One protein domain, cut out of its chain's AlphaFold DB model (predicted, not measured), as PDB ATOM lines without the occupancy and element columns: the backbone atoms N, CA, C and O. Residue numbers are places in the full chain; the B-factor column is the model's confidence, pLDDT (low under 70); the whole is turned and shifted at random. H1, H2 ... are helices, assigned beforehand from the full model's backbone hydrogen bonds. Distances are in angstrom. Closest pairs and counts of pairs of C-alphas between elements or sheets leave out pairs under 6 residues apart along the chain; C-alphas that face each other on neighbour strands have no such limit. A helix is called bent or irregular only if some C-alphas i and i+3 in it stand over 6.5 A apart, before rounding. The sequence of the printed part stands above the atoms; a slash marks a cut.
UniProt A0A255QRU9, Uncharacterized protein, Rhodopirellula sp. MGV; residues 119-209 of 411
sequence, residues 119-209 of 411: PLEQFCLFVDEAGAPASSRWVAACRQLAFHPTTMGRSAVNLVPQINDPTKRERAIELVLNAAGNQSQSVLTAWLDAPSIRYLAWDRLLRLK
ATOM      1  N   PRO A 119     222.062 135.059 206.693       93.94
ATOM      2  CA  PRO A 119     221.161 136.076 207.249       93.94
ATOM      3  C   PRO A 119     219.774 135.541 207.649       93.94
ATOM      4  O   PRO A 119     219.200 135.971 208.646       93.94
ATOM      5  N   LEU A 120     219.260 134.551 206.910       95.50
ATOM      6  CA  LEU A 120     218.004 133.867 207.222       95.50
ATOM      7  C   LEU A 120     218.057 133.058 208.528       95.50
ATOM      8  O   LEU A 120     217.098 133.075 209.294       95.50
ATOM      9  N   GLU A 121     219.155 132.352 208.791       95.81
ATOM     10  CA  GLU A 121     219.336 131.555 210.013       95.81
ATOM     11  C   GLU A 121     219.441 132.471 211.233       95.81
ATOM     12  O   GLU A 121     218.783 132.226 212.242       95.81
ATOM     13  N   GLN A 122     220.183 133.578 211.105       94.75
ATOM     14  CA  GLN A 122     220.279 134.603 212.148       94.75
ATOM     15  C   GLN A 122     218.909 135.208 212.471       94.75
ATOM     16  O   GLN A 122     218.550 135.349 213.638       94.75
ATOM     17  N   PHE A 123     218.110 135.521 211.446       96.38
ATOM     18  CA  PHE A 123     216.766 136.055 211.650       96.38
ATOM     19  C   PHE A 123     215.813 135.024 212.273       96.38
ATOM     20  O   PHE A 123     215.037 135.369 213.159       96.38
ATOM     21  N   CYS A 124     215.894 133.752 211.872       96.75
ATOM     22  CA  CYS A 124     215.116 132.684 212.501       96.75
ATOM     23  C   CYS A 124     215.447 132.526 213.994       96.75
ATOM     24  O   CYS A 124     214.525 132.418 214.798       96.75
ATOM     25  N   LEU A 125     216.734 132.555 214.364       96.56
ATOM     26  CA  LEU A 125     217.164 132.511 215.766       96.56
ATOM     27  C   LEU A 125     216.637 133.718 216.549       96.56
ATOM     28  O   LEU A 125     216.091 133.551 217.635       96.56
ATOM     29  N   PHE A 126     216.697 134.916 215.962       96.50
ATOM     30  CA  PHE A 126     216.137 136.127 216.564       96.50
ATOM     31  C   PHE A 126     214.626 136.005 216.846       96.50
ATOM     32  O   PHE A 126     214.154 136.395 217.915       96.50
ATOM     33  N   VAL A 127     213.856 135.424 215.917       97.12
ATOM     34  CA  VAL A 127     212.412 135.170 216.103       97.12
ATOM     35  C   VAL A 127     212.155 134.160 217.228       97.12
ATOM     36  O   VAL A 127     211.192 134.311 217.985       97.12
ATOM     37  N   ASP A 128     213.009 133.145 217.370       97.19
ATOM     38  CA  ASP A 128     212.900 132.159 218.448       97.19
ATOM     39  C   ASP A 128     213.214 132.792 219.820       97.19
ATOM     40  O   ASP A 128     212.448 132.614 220.774       97.19
ATOM     41  N   GLU A 129     214.273 133.605 219.900       97.44
ATOM     42  CA  GLU A 129     214.715 134.320 221.107       97.44
ATOM     43  C   GLU A 129     213.719 135.385 221.591       97.44
ATOM     44  O   GLU A 129     213.604 135.620 222.800       97.44
ATOM     45  N   ALA A 130     212.944 135.979 220.675       96.94
ATOM     46  CA  ALA A 130     211.882 136.929 221.008       96.94
ATOM     47  C   ALA A 130     210.823 136.332 221.959       96.94
ATOM     48  O   ALA A 130     210.141 137.067 222.674       96.94
ATOM     49  N   GLY A 131     210.699 135.000 222.023       94.81
ATOM     50  CA  GLY A 131     209.790 134.317 222.941       94.81
ATOM     51  C   GLY A 131     208.312 134.474 222.566       94.81
ATOM     52  O   GLY A 131     207.959 134.706 221.408       94.81
ATOM     53  N   ALA A 132     207.421 134.281 223.541       95.88
ATOM     54  CA  ALA A 132     205.979 134.331 223.311       95.88
ATOM     55  C   ALA A 132     205.495 135.761 222.984       95.88
ATOM     56  O   ALA A 132     206.027 136.715 223.572       95.88
ATOM     57  N   PRO A 133     204.468 135.924 222.122       94.50
ATOM     58  CA  PRO A 133     203.831 137.217 221.881       94.50
ATOM     59  C   PRO A 133     203.443 137.907 223.196       94.50
ATOM     60  O   PRO A 133     202.987 137.253 224.131       94.50
ATOM     61  N   ALA A 134     203.651 139.224 223.267       93.50
ATOM     62  CA  ALA A 134     203.428 140.069 224.452       93.50
ATOM     63  C   ALA A 134     204.356 139.835 225.666       93.50
ATOM     64  O   ALA A 134     204.241 140.553 226.661       93.50
ATOM     65  N   SER A 135     205.317 138.907 225.604       97.38
ATOM     66  CA  SER A 135     206.351 138.800 226.644       97.38
ATOM     67  C   SER A 135     207.272 140.032 226.669       97.38
ATOM     68  O   SER A 135     207.409 140.756 225.680       97.38
ATOM     69  N   SER A 136     207.961 140.275 227.788       97.25
ATOM     70  CA  SER A 136     208.944 141.368 227.884       97.25
ATOM     71  C   SER A 136     210.069 141.231 226.850       97.25
ATOM     72  O   SER A 136     210.503 142.232 226.279       97.25
ATOM     73  N   ARG A 137     210.487 139.990 226.557       97.56
ATOM     74  CA  ARG A 137     211.453 139.666 225.496       97.56
ATOM     75  C   ARG A 137     210.913 140.014 224.113       97.56
ATOM     76  O   ARG A 137     211.633 140.627 223.333       97.56
ATOM     77  N   TRP A 138     209.640 139.731 223.848       97.75
ATOM     78  CA  TRP A 138     208.989 140.076 222.584       97.75
ATOM     79  C   TRP A 138     208.945 141.585 222.363       97.75
ATOM     80  O   TRP A 138     209.334 142.077 221.309       97.75
ATOM     81  N   VAL A 139     208.537 142.343 223.385       97.00
ATOM     82  CA  VAL A 139     208.515 143.812 223.319       97.00
ATOM     83  C   VAL A 139     209.923 144.375 223.106       97.00
ATOM     84  O   VAL A 139     210.093 145.313 222.326       97.00
ATOM     85  N   ALA A 140     210.940 143.802 223.762       96.88
ATOM     86  CA  ALA A 140     212.334 144.182 223.545       96.88
ATOM     87  C   ALA A 140     212.795 143.882 222.108       96.88
ATOM     88  O   ALA A 140     213.386 144.756 221.482       96.88
ATOM     89  N   ALA A 141     212.454 142.711 221.562       96.81
ATOM     90  CA  ALA A 141     212.761 142.332 220.185       96.81
ATOM     91  C   ALA A 141     212.071 143.254 219.163       96.81
ATOM     92  O   ALA A 141     212.721 143.732 218.234       96.81
ATOM     93  N   CYS A 142     210.793 143.601 219.365       96.75
ATOM     94  CA  CYS A 142     210.094 144.584 218.529       96.75
ATOM     95  C   CYS A 142     210.802 145.945 218.541       96.75
ATOM     96  O   CYS A 142     211.004 146.545 217.489       96.75
ATOM     97  N   ARG A 143     211.206 146.431 219.726       95.75
ATOM     98  CA  ARG A 143     211.946 147.696 219.855       95.75
ATOM     99  C   ARG A 143     213.294 147.620 219.151       95.75
ATOM    100  O   ARG A 143     213.628 148.537 218.414       95.75
ATOM    101  N   GLN A 144     214.044 146.537 219.339       94.69
ATOM    102  CA  GLN A 144     215.315 146.335 218.645       94.69
ATOM    103  C   GLN A 144     215.122 146.405 217.128       94.69
ATOM    104  O   GLN A 144     215.808 147.177 216.464       94.69
ATOM    105  N   LEU A 145     214.133 145.692 216.585       95.19
ATOM    106  CA  LEU A 145     213.856 145.693 215.148       95.19
ATOM    107  C   LEU A 145     213.381 147.066 214.632       95.19
ATOM    108  O   LEU A 145     213.692 147.422 213.498       95.19
ATOM    109  N   ALA A 146     212.684 147.848 215.462       92.81
ATOM    110  CA  ALA A 146     212.236 149.204 215.134       92.81
ATOM    111  C   ALA A 146     213.357 150.264 215.189       92.81
ATOM    112  O   ALA A 146     213.334 151.209 214.403       92.81
ATOM    113  N   PHE A 147     214.323 150.133 216.110       89.62
ATOM    114  CA  PHE A 147     215.408 151.109 216.315       89.62
ATOM    115  C   PHE A 147     216.694 150.795 215.539       89.62
ATOM    116  O   PHE A 147     217.541 151.678 215.386       89.62
ATOM    117  N   HIS A 148     216.873 149.564 215.058       83.69
ATOM    118  CA  HIS A 148     218.036 149.216 214.246       83.69
ATOM    119  C   HIS A 148     218.051 149.977 212.905       83.69
ATOM    120  O   HIS A 148     216.999 150.382 212.405       83.69
ATOM    121  N   PRO A 149     219.243 150.186 212.300       71.88
ATOM    122  CA  PRO A 149     219.367 150.888 211.029       71.88
ATOM    123  C   PRO A 149     218.428 150.280 209.986       71.88
ATOM    124  O   PRO A 149     218.180 149.072 209.980       71.88
ATOM    125  N   THR A 150     217.924 151.124 209.082       73.56
ATOM    126  CA  THR A 150     216.930 150.788 208.040       73.56
ATOM    127  C   THR A 150     217.257 149.516 207.250       73.56
ATOM    128  O   THR A 150     216.360 148.882 206.696       73.56
ATOM    129  N   THR A 151     218.525 149.109 207.226       80.56
ATOM    130  CA  THR A 151     219.014 147.851 206.663       80.56
ATOM    131  C   THR A 151     218.448 146.610 207.353       80.56
ATOM    132  O   THR A 151     218.025 145.698 206.646       80.56
ATOM    133  N   MET A 152     218.378 146.553 208.688       81.25
ATOM    134  CA  MET A 152     217.893 145.367 209.411       81.25
ATOM    135  C   MET A 152     216.381 145.195 209.256       81.25
ATOM    136  O   MET A 152     215.928 144.100 208.934       81.25
ATOM    137  N   GLY A 153     215.607 146.277 209.385       85.25
ATOM    138  CA  GLY A 153     214.158 146.246 209.163       85.25
ATOM    139  C   GLY A 153     213.797 145.832 207.732       85.25
ATOM    140  O   GLY A 153     212.984 144.932 207.532       85.25
ATOM    141  N   ARG A 154     214.469 146.406 206.720       88.88
ATOM    142  CA  ARG A 154     214.288 146.000 205.311       88.88
ATOM    143  C   ARG A 154     214.707 144.550 205.069       88.88
ATOM    144  O   ARG A 154     214.023 143.834 204.345       88.88
ATOM    145  N   SER A 155     215.802 144.111 205.690       92.88
ATOM    146  CA  SER A 155     216.250 142.720 205.594       92.88
ATOM    147  C   SER A 155     215.214 141.775 206.198       92.88
ATOM    148  O   SER A 155     214.854 140.803 205.548       92.88
ATOM    149  N   ALA A 156     214.656 142.087 207.371       94.50
ATOM    150  CA  ALA A 156     213.608 141.284 207.997       94.50
ATOM    151  C   ALA A 156     212.374 141.140 207.089       94.50
ATOM    152  O   ALA A 156     211.914 140.023 206.859       94.50
ATOM    153  N   VAL A 157     211.896 142.239 206.488       95.19
ATOM    154  CA  VAL A 157     210.782 142.213 205.519       95.19
ATOM    155  C   VAL A 157     211.078 141.274 204.341       95.19
ATOM    156  O   VAL A 157     210.197 140.522 203.929       95.19
ATOM    157  N   ASN A 158     212.317 141.250 203.842       95.75
ATOM    158  CA  ASN A 158     212.727 140.383 202.731       95.75
ATOM    159  C   ASN A 158     212.998 138.922 203.142       95.75
ATOM    160  O   ASN A 158     212.940 138.026 202.296       95.75
ATOM    161  N   LEU A 159     213.313 138.669 204.416       97.38
ATOM    162  CA  LEU A 159     213.641 137.341 204.942       97.38
ATOM    163  C   LEU A 159     212.401 136.552 205.378       97.38
ATOM    164  O   LEU A 159     212.382 135.335 205.211       97.38
ATOM    165  N   VAL A 160     211.346 137.214 205.871       97.88
ATOM    166  CA  VAL A 160     210.094 136.554 206.300       97.88
ATOM    167  C   VAL A 160     209.511 135.594 205.240       97.88
ATOM    168  O   VAL A 160     209.222 134.448 205.597       97.88
ATOM    169  N   PRO A 161     209.381 135.965 203.947       97.94
ATOM    170  CA  PRO A 161     208.870 135.054 202.917       97.94
ATOM    171  C   PRO A 161     209.691 133.772 202.713       97.94
ATOM    172  O   PRO A 161     209.168 132.813 202.142       97.94
ATOM    173  N   GLN A 162     210.963 133.771 203.129       97.31
ATOM    174  CA  GLN A 162     211.925 132.683 202.917       97.31
ATOM    175  C   GLN A 162     211.920 131.650 204.058       97.31
ATOM    176  O   GLN A 162     212.576 130.615 203.956       97.31
ATOM    177  N   ILE A 163     211.196 131.902 205.155       97.50
ATOM    178  CA  ILE A 163     211.115 130.980 206.297       97.50
ATOM    179  C   ILE A 163     210.256 129.771 205.911       97.50
ATOM    180  O   ILE A 163     209.072 129.926 205.633       97.50
ATOM    181  N   ASN A 164     210.810 128.557 205.929       97.19
ATOM    182  CA  ASN A 164     210.082 127.345 205.519       97.19
ATOM    183  C   ASN A 164     209.019 126.892 206.532       97.19
ATOM    184  O   ASN A 164     207.936 126.477 206.129       97.19
ATOM    185  N   ASP A 165     209.313 127.000 207.827       97.06
ATOM    186  CA  ASP A 165     208.395 126.613 208.900       97.06
ATOM    187  C   ASP A 165     207.208 127.597 208.988       97.06
ATOM    188  O   ASP A 165     207.427 128.779 209.277       97.06
ATOM    189  N   PRO A 166     205.955 127.148 208.762       96.12
ATOM    190  CA  PRO A 166     204.783 128.021 208.753       96.12
ATOM    191  C   PRO A 166     204.516 128.674 210.114       96.12
ATOM    192  O   PRO A 166     204.146 129.845 210.159       96.12
ATOM    193  N   THR A 167     204.753 127.963 211.221       96.06
ATOM    194  CA  THR A 167     204.514 128.511 212.567       96.06
ATOM    195  C   THR A 167     205.533 129.586 212.922       96.06
ATOM    196  O   THR A 167     205.179 130.650 213.436       96.06
ATOM    197  N   LYS A 168     206.804 129.361 212.577       96.69
ATOM    198  CA  LYS A 168     207.856 130.370 212.736       96.69
ATOM    199  C   LYS A 168     207.641 131.563 211.812       96.69
ATOM    200  O   LYS A 168     207.845 132.698 212.234       96.69
ATOM    201  N   ARG A 169     207.187 131.325 210.580       97.38
ATOM    202  CA  ARG A 169     206.854 132.374 209.608       97.38
ATOM    203  C   ARG A 169     205.738 133.282 210.120       97.38
ATOM    204  O   ARG A 169     205.886 134.497 210.047       97.38
ATOM    205  N   GLU A 170     204.666 132.723 210.678       96.56
ATOM    206  CA  GLU A 170     203.582 133.513 211.274       96.56
ATOM    207  C   GLU A 170     204.078 134.350 212.462       96.56
ATOM    208  O   GLU A 170     203.813 135.548 212.525       96.56
ATOM    209  N   ARG A 171     204.892 133.771 213.355       97.00
ATOM    210  CA  ARG A 171     205.526 134.539 214.443       97.00
ATOM    211  C   ARG A 171     206.425 135.655 213.910       97.00
ATOM    212  O   ARG A 171     206.371 136.771 214.414       97.00
ATOM    213  N   ALA A 172     207.222 135.389 212.880       97.38
ATOM    214  CA  ALA A 172     208.080 136.397 212.268       97.38
ATOM    215  C   ALA A 172     207.266 137.545 211.644       97.38
ATOM    216  O   ALA A 172     207.640 138.707 211.795       97.38
ATOM    217  N   ILE A 173     206.129 137.232 211.007       97.44
ATOM    218  CA  ILE A 173     205.163 138.221 210.508       97.44
ATOM    219  C   ILE A 173     204.697 139.122 211.652       97.44
ATOM    220  O   ILE A 173     204.868 140.337 211.571       97.44
ATOM    221  N   GLU A 174     204.184 138.549 212.743       97.50
ATOM    222  CA  GLU A 174     203.692 139.332 213.885       97.50
ATOM    223  C   GLU A 174     204.789 140.198 214.516       97.50
ATOM    224  O   GLU A 174     204.539 141.341 214.900       97.50
ATOM    225  N   LEU A 175     206.015 139.682 214.613       97.19
ATOM    226  CA  LEU A 175     207.151 140.426 215.156       97.19
ATOM    227  C   LEU A 175     207.457 141.664 214.303       97.19
ATOM    228  O   LEU A 175     207.573 142.772 214.828       97.19
ATOM    229  N   VAL A 176     207.542 141.484 212.983       97.06
ATOM    230  CA  VAL A 176     207.841 142.566 212.037       97.06
ATOM    231  C   VAL A 176     206.699 143.582 211.974       97.06
ATOM    232  O   VAL A 176     206.966 144.782 211.966       97.06
ATOM    233  N   LEU A 177     205.434 143.147 211.984       96.75
ATOM    234  CA  LEU A 177     204.286 144.061 211.975       96.75
ATOM    235  C   LEU A 177     204.208 144.902 213.254       96.75
ATOM    236  O   LEU A 177     203.987 146.112 213.172       96.75
ATOM    237  N   ASN A 178     204.450 144.294 214.419       96.25
ATOM    238  CA  ASN A 178     204.489 145.015 215.693       96.25
ATOM    239  C   ASN A 178     205.647 146.020 215.749       96.25
ATOM    240  O   ASN A 178     205.474 147.124 216.264       96.25
ATOM    241  N   ALA A 179     206.812 145.663 215.205       95.69
ATOM    242  CA  ALA A 179     207.950 146.574 215.109       95.69
ATOM    243  C   ALA A 179     207.704 147.729 214.120       95.69
ATOM    244  O   ALA A 179     208.123 148.855 214.376       95.69
ATOM    245  N   ALA A 180     207.000 147.474 213.011       94.31
ATOM    246  CA  ALA A 180     206.682 148.485 212.004       94.31
ATOM    247  C   ALA A 180     205.670 149.539 212.496       94.31
ATOM    248  O   ALA A 180     205.634 150.653 211.966       94.31
ATOM    249  N   GLY A 181     204.829 149.204 213.483       93.88
ATOM    250  CA  GLY A 181     203.828 150.111 214.051       93.88
ATOM    251  C   GLY A 181     202.915 150.708 212.973       93.88
ATOM    252  O   GLY A 181     202.211 149.987 212.262       93.88
ATOM    253  N   ASN A 182     202.968 152.032 212.801       91.38
ATOM    254  CA  ASN A 182     202.168 152.764 211.809       91.38
ATOM    255  C   ASN A 182     202.525 152.420 210.347       91.38
ATOM    256  O   ASN A 182     201.757 152.733 209.442       91.38
ATOM    257  N   GLN A 183     203.673 151.780 210.094       93.50
ATOM    258  CA  GLN A 183     204.097 151.348 208.756       93.50
ATOM    259  C   GLN A 183     203.657 149.915 208.411       93.50
ATOM    260  O   GLN A 183     203.950 149.431 207.316       93.50
ATOM    261  N   SER A 184     202.936 149.233 209.308       95.56
ATOM    262  CA  SER A 184     202.459 147.853 209.119       95.56
ATOM    263  C   SER A 184     201.701 147.651 207.803       95.56
ATOM    264  O   SER A 184     201.954 146.674 207.099       95.56
ATOM    265  N   GLN A 185     200.849 148.601 207.403       95.19
ATOM    266  CA  GLN A 185     200.137 148.524 206.125       95.19
ATOM    267  C   GLN A 185     201.102 148.483 204.930       95.19
ATOM    268  O   GLN A 185     200.917 147.670 204.031       95.19
ATOM    269  N   SER A 186     202.151 149.314 204.926       94.00
ATOM    270  CA  SER A 186     203.133 149.338 203.834       94.00
ATOM    271  C   SER A 186     203.916 148.029 203.749       94.00
ATOM    272  O   SER A 186     204.172 147.553 202.643       94.00
ATOM    273  N   VAL A 187     204.272 147.439 204.896       96.69
ATOM    274  CA  VAL A 187     204.944 146.132 204.957       96.69
ATOM    275  C   VAL A 187     204.043 145.037 204.390       96.69
ATOM    276  O   VAL A 187     204.472 144.269 203.533       96.69
ATOM    277  N   LEU A 188     202.775 144.999 204.807       97.56
ATOM    278  CA  LEU A 188     201.815 144.021 204.301       97.56
ATOM    279  C   LEU A 188     201.571 144.171 202.797       97.56
ATOM    280  O   LEU A 188     201.514 143.169 202.090       97.56
ATOM    281  N   THR A 189     201.458 145.404 202.293       96.06
ATOM    282  CA  THR A 189     201.319 145.655 200.854       96.06
ATOM    283  C   THR A 189     202.535 145.146 200.080       96.06
ATOM    284  O   THR A 189     202.347 144.509 199.049       96.06
ATOM    285  N   ALA A 190     203.758 145.334 200.590       95.81
ATOM    286  CA  ALA A 190     204.963 144.774 199.968       95.81
ATOM    287  C   ALA A 190     204.950 143.232 199.951       95.81
ATOM    288  O   ALA A 190     205.363 142.603 198.980       95.81
ATOM    289  N   TRP A 191     204.421 142.601 201.000       98.00
ATOM    290  CA  TRP A 191     204.297 141.144 201.076       98.00
ATOM    291  C   TRP A 191     203.220 140.537 200.180       98.00
ATOM    292  O   TRP A 191     203.254 139.330 199.940       98.00
ATOM    293  N   LEU A 192     202.311 141.336 199.618       97.75
ATOM    294  CA  LEU A 192     201.385 140.839 198.600       97.75
ATOM    295  C   LEU A 192     202.123 140.341 197.345       97.75
ATOM    296  O   LEU A 192     201.594 139.484 196.635       97.75
ATOM    297  N   ASP A 193     203.341 140.812 197.080       96.81
ATOM    298  CA  ASP A 193     204.149 140.339 195.954       96.81
ATOM    299  C   ASP A 193     204.874 139.013 196.224       96.81
ATOM    300  O   ASP A 193     205.367 138.394 195.283       96.81
ATOM    301  N   ALA A 194     204.892 138.532 197.470       97.06
ATOM    302  CA  ALA A 194     205.552 137.291 197.862       97.06
ATOM    303  C   ALA A 194     204.544 136.125 197.975       97.06
ATOM    304  O   ALA A 194     203.812 136.046 198.968       97.06
ATOM    305  N   PRO A 195     204.507 135.164 197.025       96.44
ATOM    306  CA  PRO A 195     203.468 134.126 196.986       96.44
ATOM    307  C   PRO A 195     203.378 133.266 198.255       96.44
ATOM    308  O   PRO A 195     202.286 132.861 198.639       96.44
ATOM    309  N   SER A 196     204.505 133.021 198.938       96.25
ATOM    310  CA  SER A 196     204.575 132.175 200.141       96.25
ATOM    311  C   SER A 196     203.857 132.754 201.365       96.25
ATOM    312  O   SER A 196     203.507 132.004 202.279       96.25
ATOM    313  N   ILE A 197     203.644 134.072 201.403       97.69
ATOM    314  CA  ILE A 197     202.979 134.783 202.508       97.69
ATOM    315  C   ILE A 197     201.808 135.646 202.058       97.69
ATOM    316  O   ILE A 197     201.123 136.213 202.907       97.69
ATOM    317  N   ARG A 198     201.550 135.732 200.751       97.69
ATOM    318  CA  ARG A 198     200.517 136.593 200.173       97.69
ATOM    319  C   ARG A 198     199.163 136.422 200.859       97.69
ATOM    320  O   ARG A 198     198.551 137.419 201.218       97.69
ATOM    321  N   TYR A 199     198.735 135.181 201.101       96.88
ATOM    322  CA  TYR A 199     197.473 134.892 201.792       96.88
ATOM    323  C   TYR A 199     197.421 135.485 203.212       96.88
ATOM    324  O   TYR A 199     196.434 136.116 203.580       96.88
ATOM    325  N   LEU A 200     198.495 135.335 203.998       96.88
ATOM    326  CA  LEU A 200     198.575 135.895 205.352       96.88
ATOM    327  C   LEU A 200     198.595 137.425 205.313       96.88
ATOM    328  O   LEU A 200     197.895 138.073 206.085       96.88
ATOM    329  N   ALA A 201     199.361 138.008 204.386       97.69
ATOM    330  CA  ALA A 201     199.409 139.454 204.206       97.69
ATOM    331  C   ALA A 201     198.037 140.023 203.803       97.69
ATOM    332  O   ALA A 201     197.614 141.051 204.334       97.69
ATOM    333  N   TRP A 202     197.322 139.325 202.917       98.31
ATOM    334  CA  TRP A 202     195.963 139.656 202.497       98.31
ATOM    335  C   TRP A 202     194.974 139.624 203.666       98.31
ATOM    336  O   TRP A 202     194.306 140.626 203.918       98.31
ATOM    337  N   ASP A 203     194.920 138.521 204.422       97.31
ATOM    338  CA  ASP A 203     194.028 138.385 205.585       97.31
ATOM    339  C   ASP A 203     194.285 139.482 206.630       97.31
ATOM    340  O   ASP A 203     193.354 140.130 207.113       97.31
ATOM    341  N   ARG A 204     195.558 139.764 206.935       97.19
ATOM    342  CA  ARG A 204     195.931 140.823 207.884       97.19
ATOM    343  C   ARG A 204     195.541 142.213 207.383       97.19
ATOM    344  O   ARG A 204     195.021 142.998 208.173       97.19
ATOM    345  N   LEU A 205     195.728 142.518 206.094       97.62
ATOM    346  CA  LEU A 205     195.269 143.787 205.518       97.62
ATOM    347  C   LEU A 205     193.758 143.948 205.650       97.62
ATOM    348  O   LEU A 205     193.308 145.003 206.088       97.62
ATOM    349  N   LEU A 206     192.982 142.907 205.338       97.44
ATOM    350  CA  LEU A 206     191.525 142.955 205.469       97.44
ATOM    351  C   LEU A 206     191.074 143.227 206.910       97.44
ATOM    352  O   LEU A 206     190.123 143.969 207.112       97.44
ATOM    353  N   ARG A 207     191.765 142.681 207.918       96.38
ATOM    354  CA  ARG A 207     191.435 142.930 209.336       96.38
ATOM    355  C   ARG A 207     191.779 144.340 209.812       96.38
ATOM    356  O   ARG A 207     191.157 144.824 210.752       96.38
ATOM    357  N   LEU A 208     192.796 144.967 209.222       95.31
ATOM    358  CA  LEU A 208     193.228 146.318 209.592       95.31
ATOM    359  C   LEU A 208     192.378 147.405 208.932       95.31
ATOM    360  O   LEU A 208     192.268 148.508 209.466       95.31
ATOM    361  N   LYS A 209     191.814 147.113 207.759       95.75
ATOM    362  CA  LYS A 209     191.040 148.074 206.983       95.75
ATOM    363  C   LYS A 209     189.641 148.264 207.555       95.75
ATOM    364  O   LYS A 209     188.953 147.313 207.918       95.75
TER     365      LYS A 209
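Overview. This is residues 119 to 209 of the 411 residues of an uncharacterized protein of Rhodopirellula sp. MGV (UniProt A0A255QRU9). A bent helix, H4, forms the core: H1, H2 and H3 pack on one side of its first arm H4a, while its second arm H4b folds back and makes a hairpin with H5 on the other side. H3 and H4a form another hairpin, with H1 and H2 crossing H4a at large angles. The printed part has 91 residues, with five named helices in the order H1, H2, H3, H4, H5 and no named strand; its class is all helix. It is compact and rounded, with a radius of gyration of the C-alphas of 12.0 A and spans of 28 by 27 by 25 A.

Along the chain. The longest helix, H4, residues 166 to 191, was assigned as one helix by its hydrogen bonds but is bent: C-alphas 179 and 182 are 9.1 A apart. Its arm H4a, residues 166 to 179, begins at C-alpha 166 (204.783, 128.021, 208.753) and measures 19.9 A. Arm H4b, residues 182 to 191, measures 16.0 A and is irregular, with C-alphas 182 and 185 7.4 A apart. H3, residues 150 to 162, measures 19.5 A and is only just irregular, with C-alphas 158 and 161 6.6 A apart. H2, residues 136 to 147, measures 16.4 A. H1, residues 119 to 129, begins at C-alpha 119 (221.161, 136.076, 207.249) and H5, residues 198 to 208, ends at C-alpha 208 (193.228, 146.318, 209.592); each measures 15.4 A.

Arrangement. H4 is the hub, touching 4 other helices. H3 and H4a form a helical hairpin at a shallow tilt of 23 degrees, opposite ways; their closest C-alphas, Val 160 and Arg 169, are 6.2 A apart. H1 touches H4a about perpendicular, at 83 degrees, closest at the C-alphas of Val 127 and Ala 172, 5.9 A. H2 touches residues 175 to 179 of H4a at a steep tilt of 63 degrees, closest at the C-alphas of Cys 142 and Ala 179, 4.5 A. H4a and H4b touch only at the corner, at 37 degrees, only just steep; their closest C-alphas, Leu 177 and Ser 184, are 5.1 A apart. H4b and H5 form a helical hairpin at a shallow tilt of 29 degrees, with the C-alphas of Leu 188 and Ala 201 closest at 5.2 A. H4a and H5 are near each other, while H5 is apart from H1, H2 and H3. Every O i to N i+4 pair is within hydrogen-bond range in H1, H2, H4a and H5, against 7 of 9 in H3 and 5 of 6 in H4b.

Size, cuts and confidence. The two C-alphas farthest apart, Glu 121 and Lys 209, are 32.9 A apart. The printed part has no cut and no long link. Its mean pLDDT is 95.0, and no printed residue is under 70.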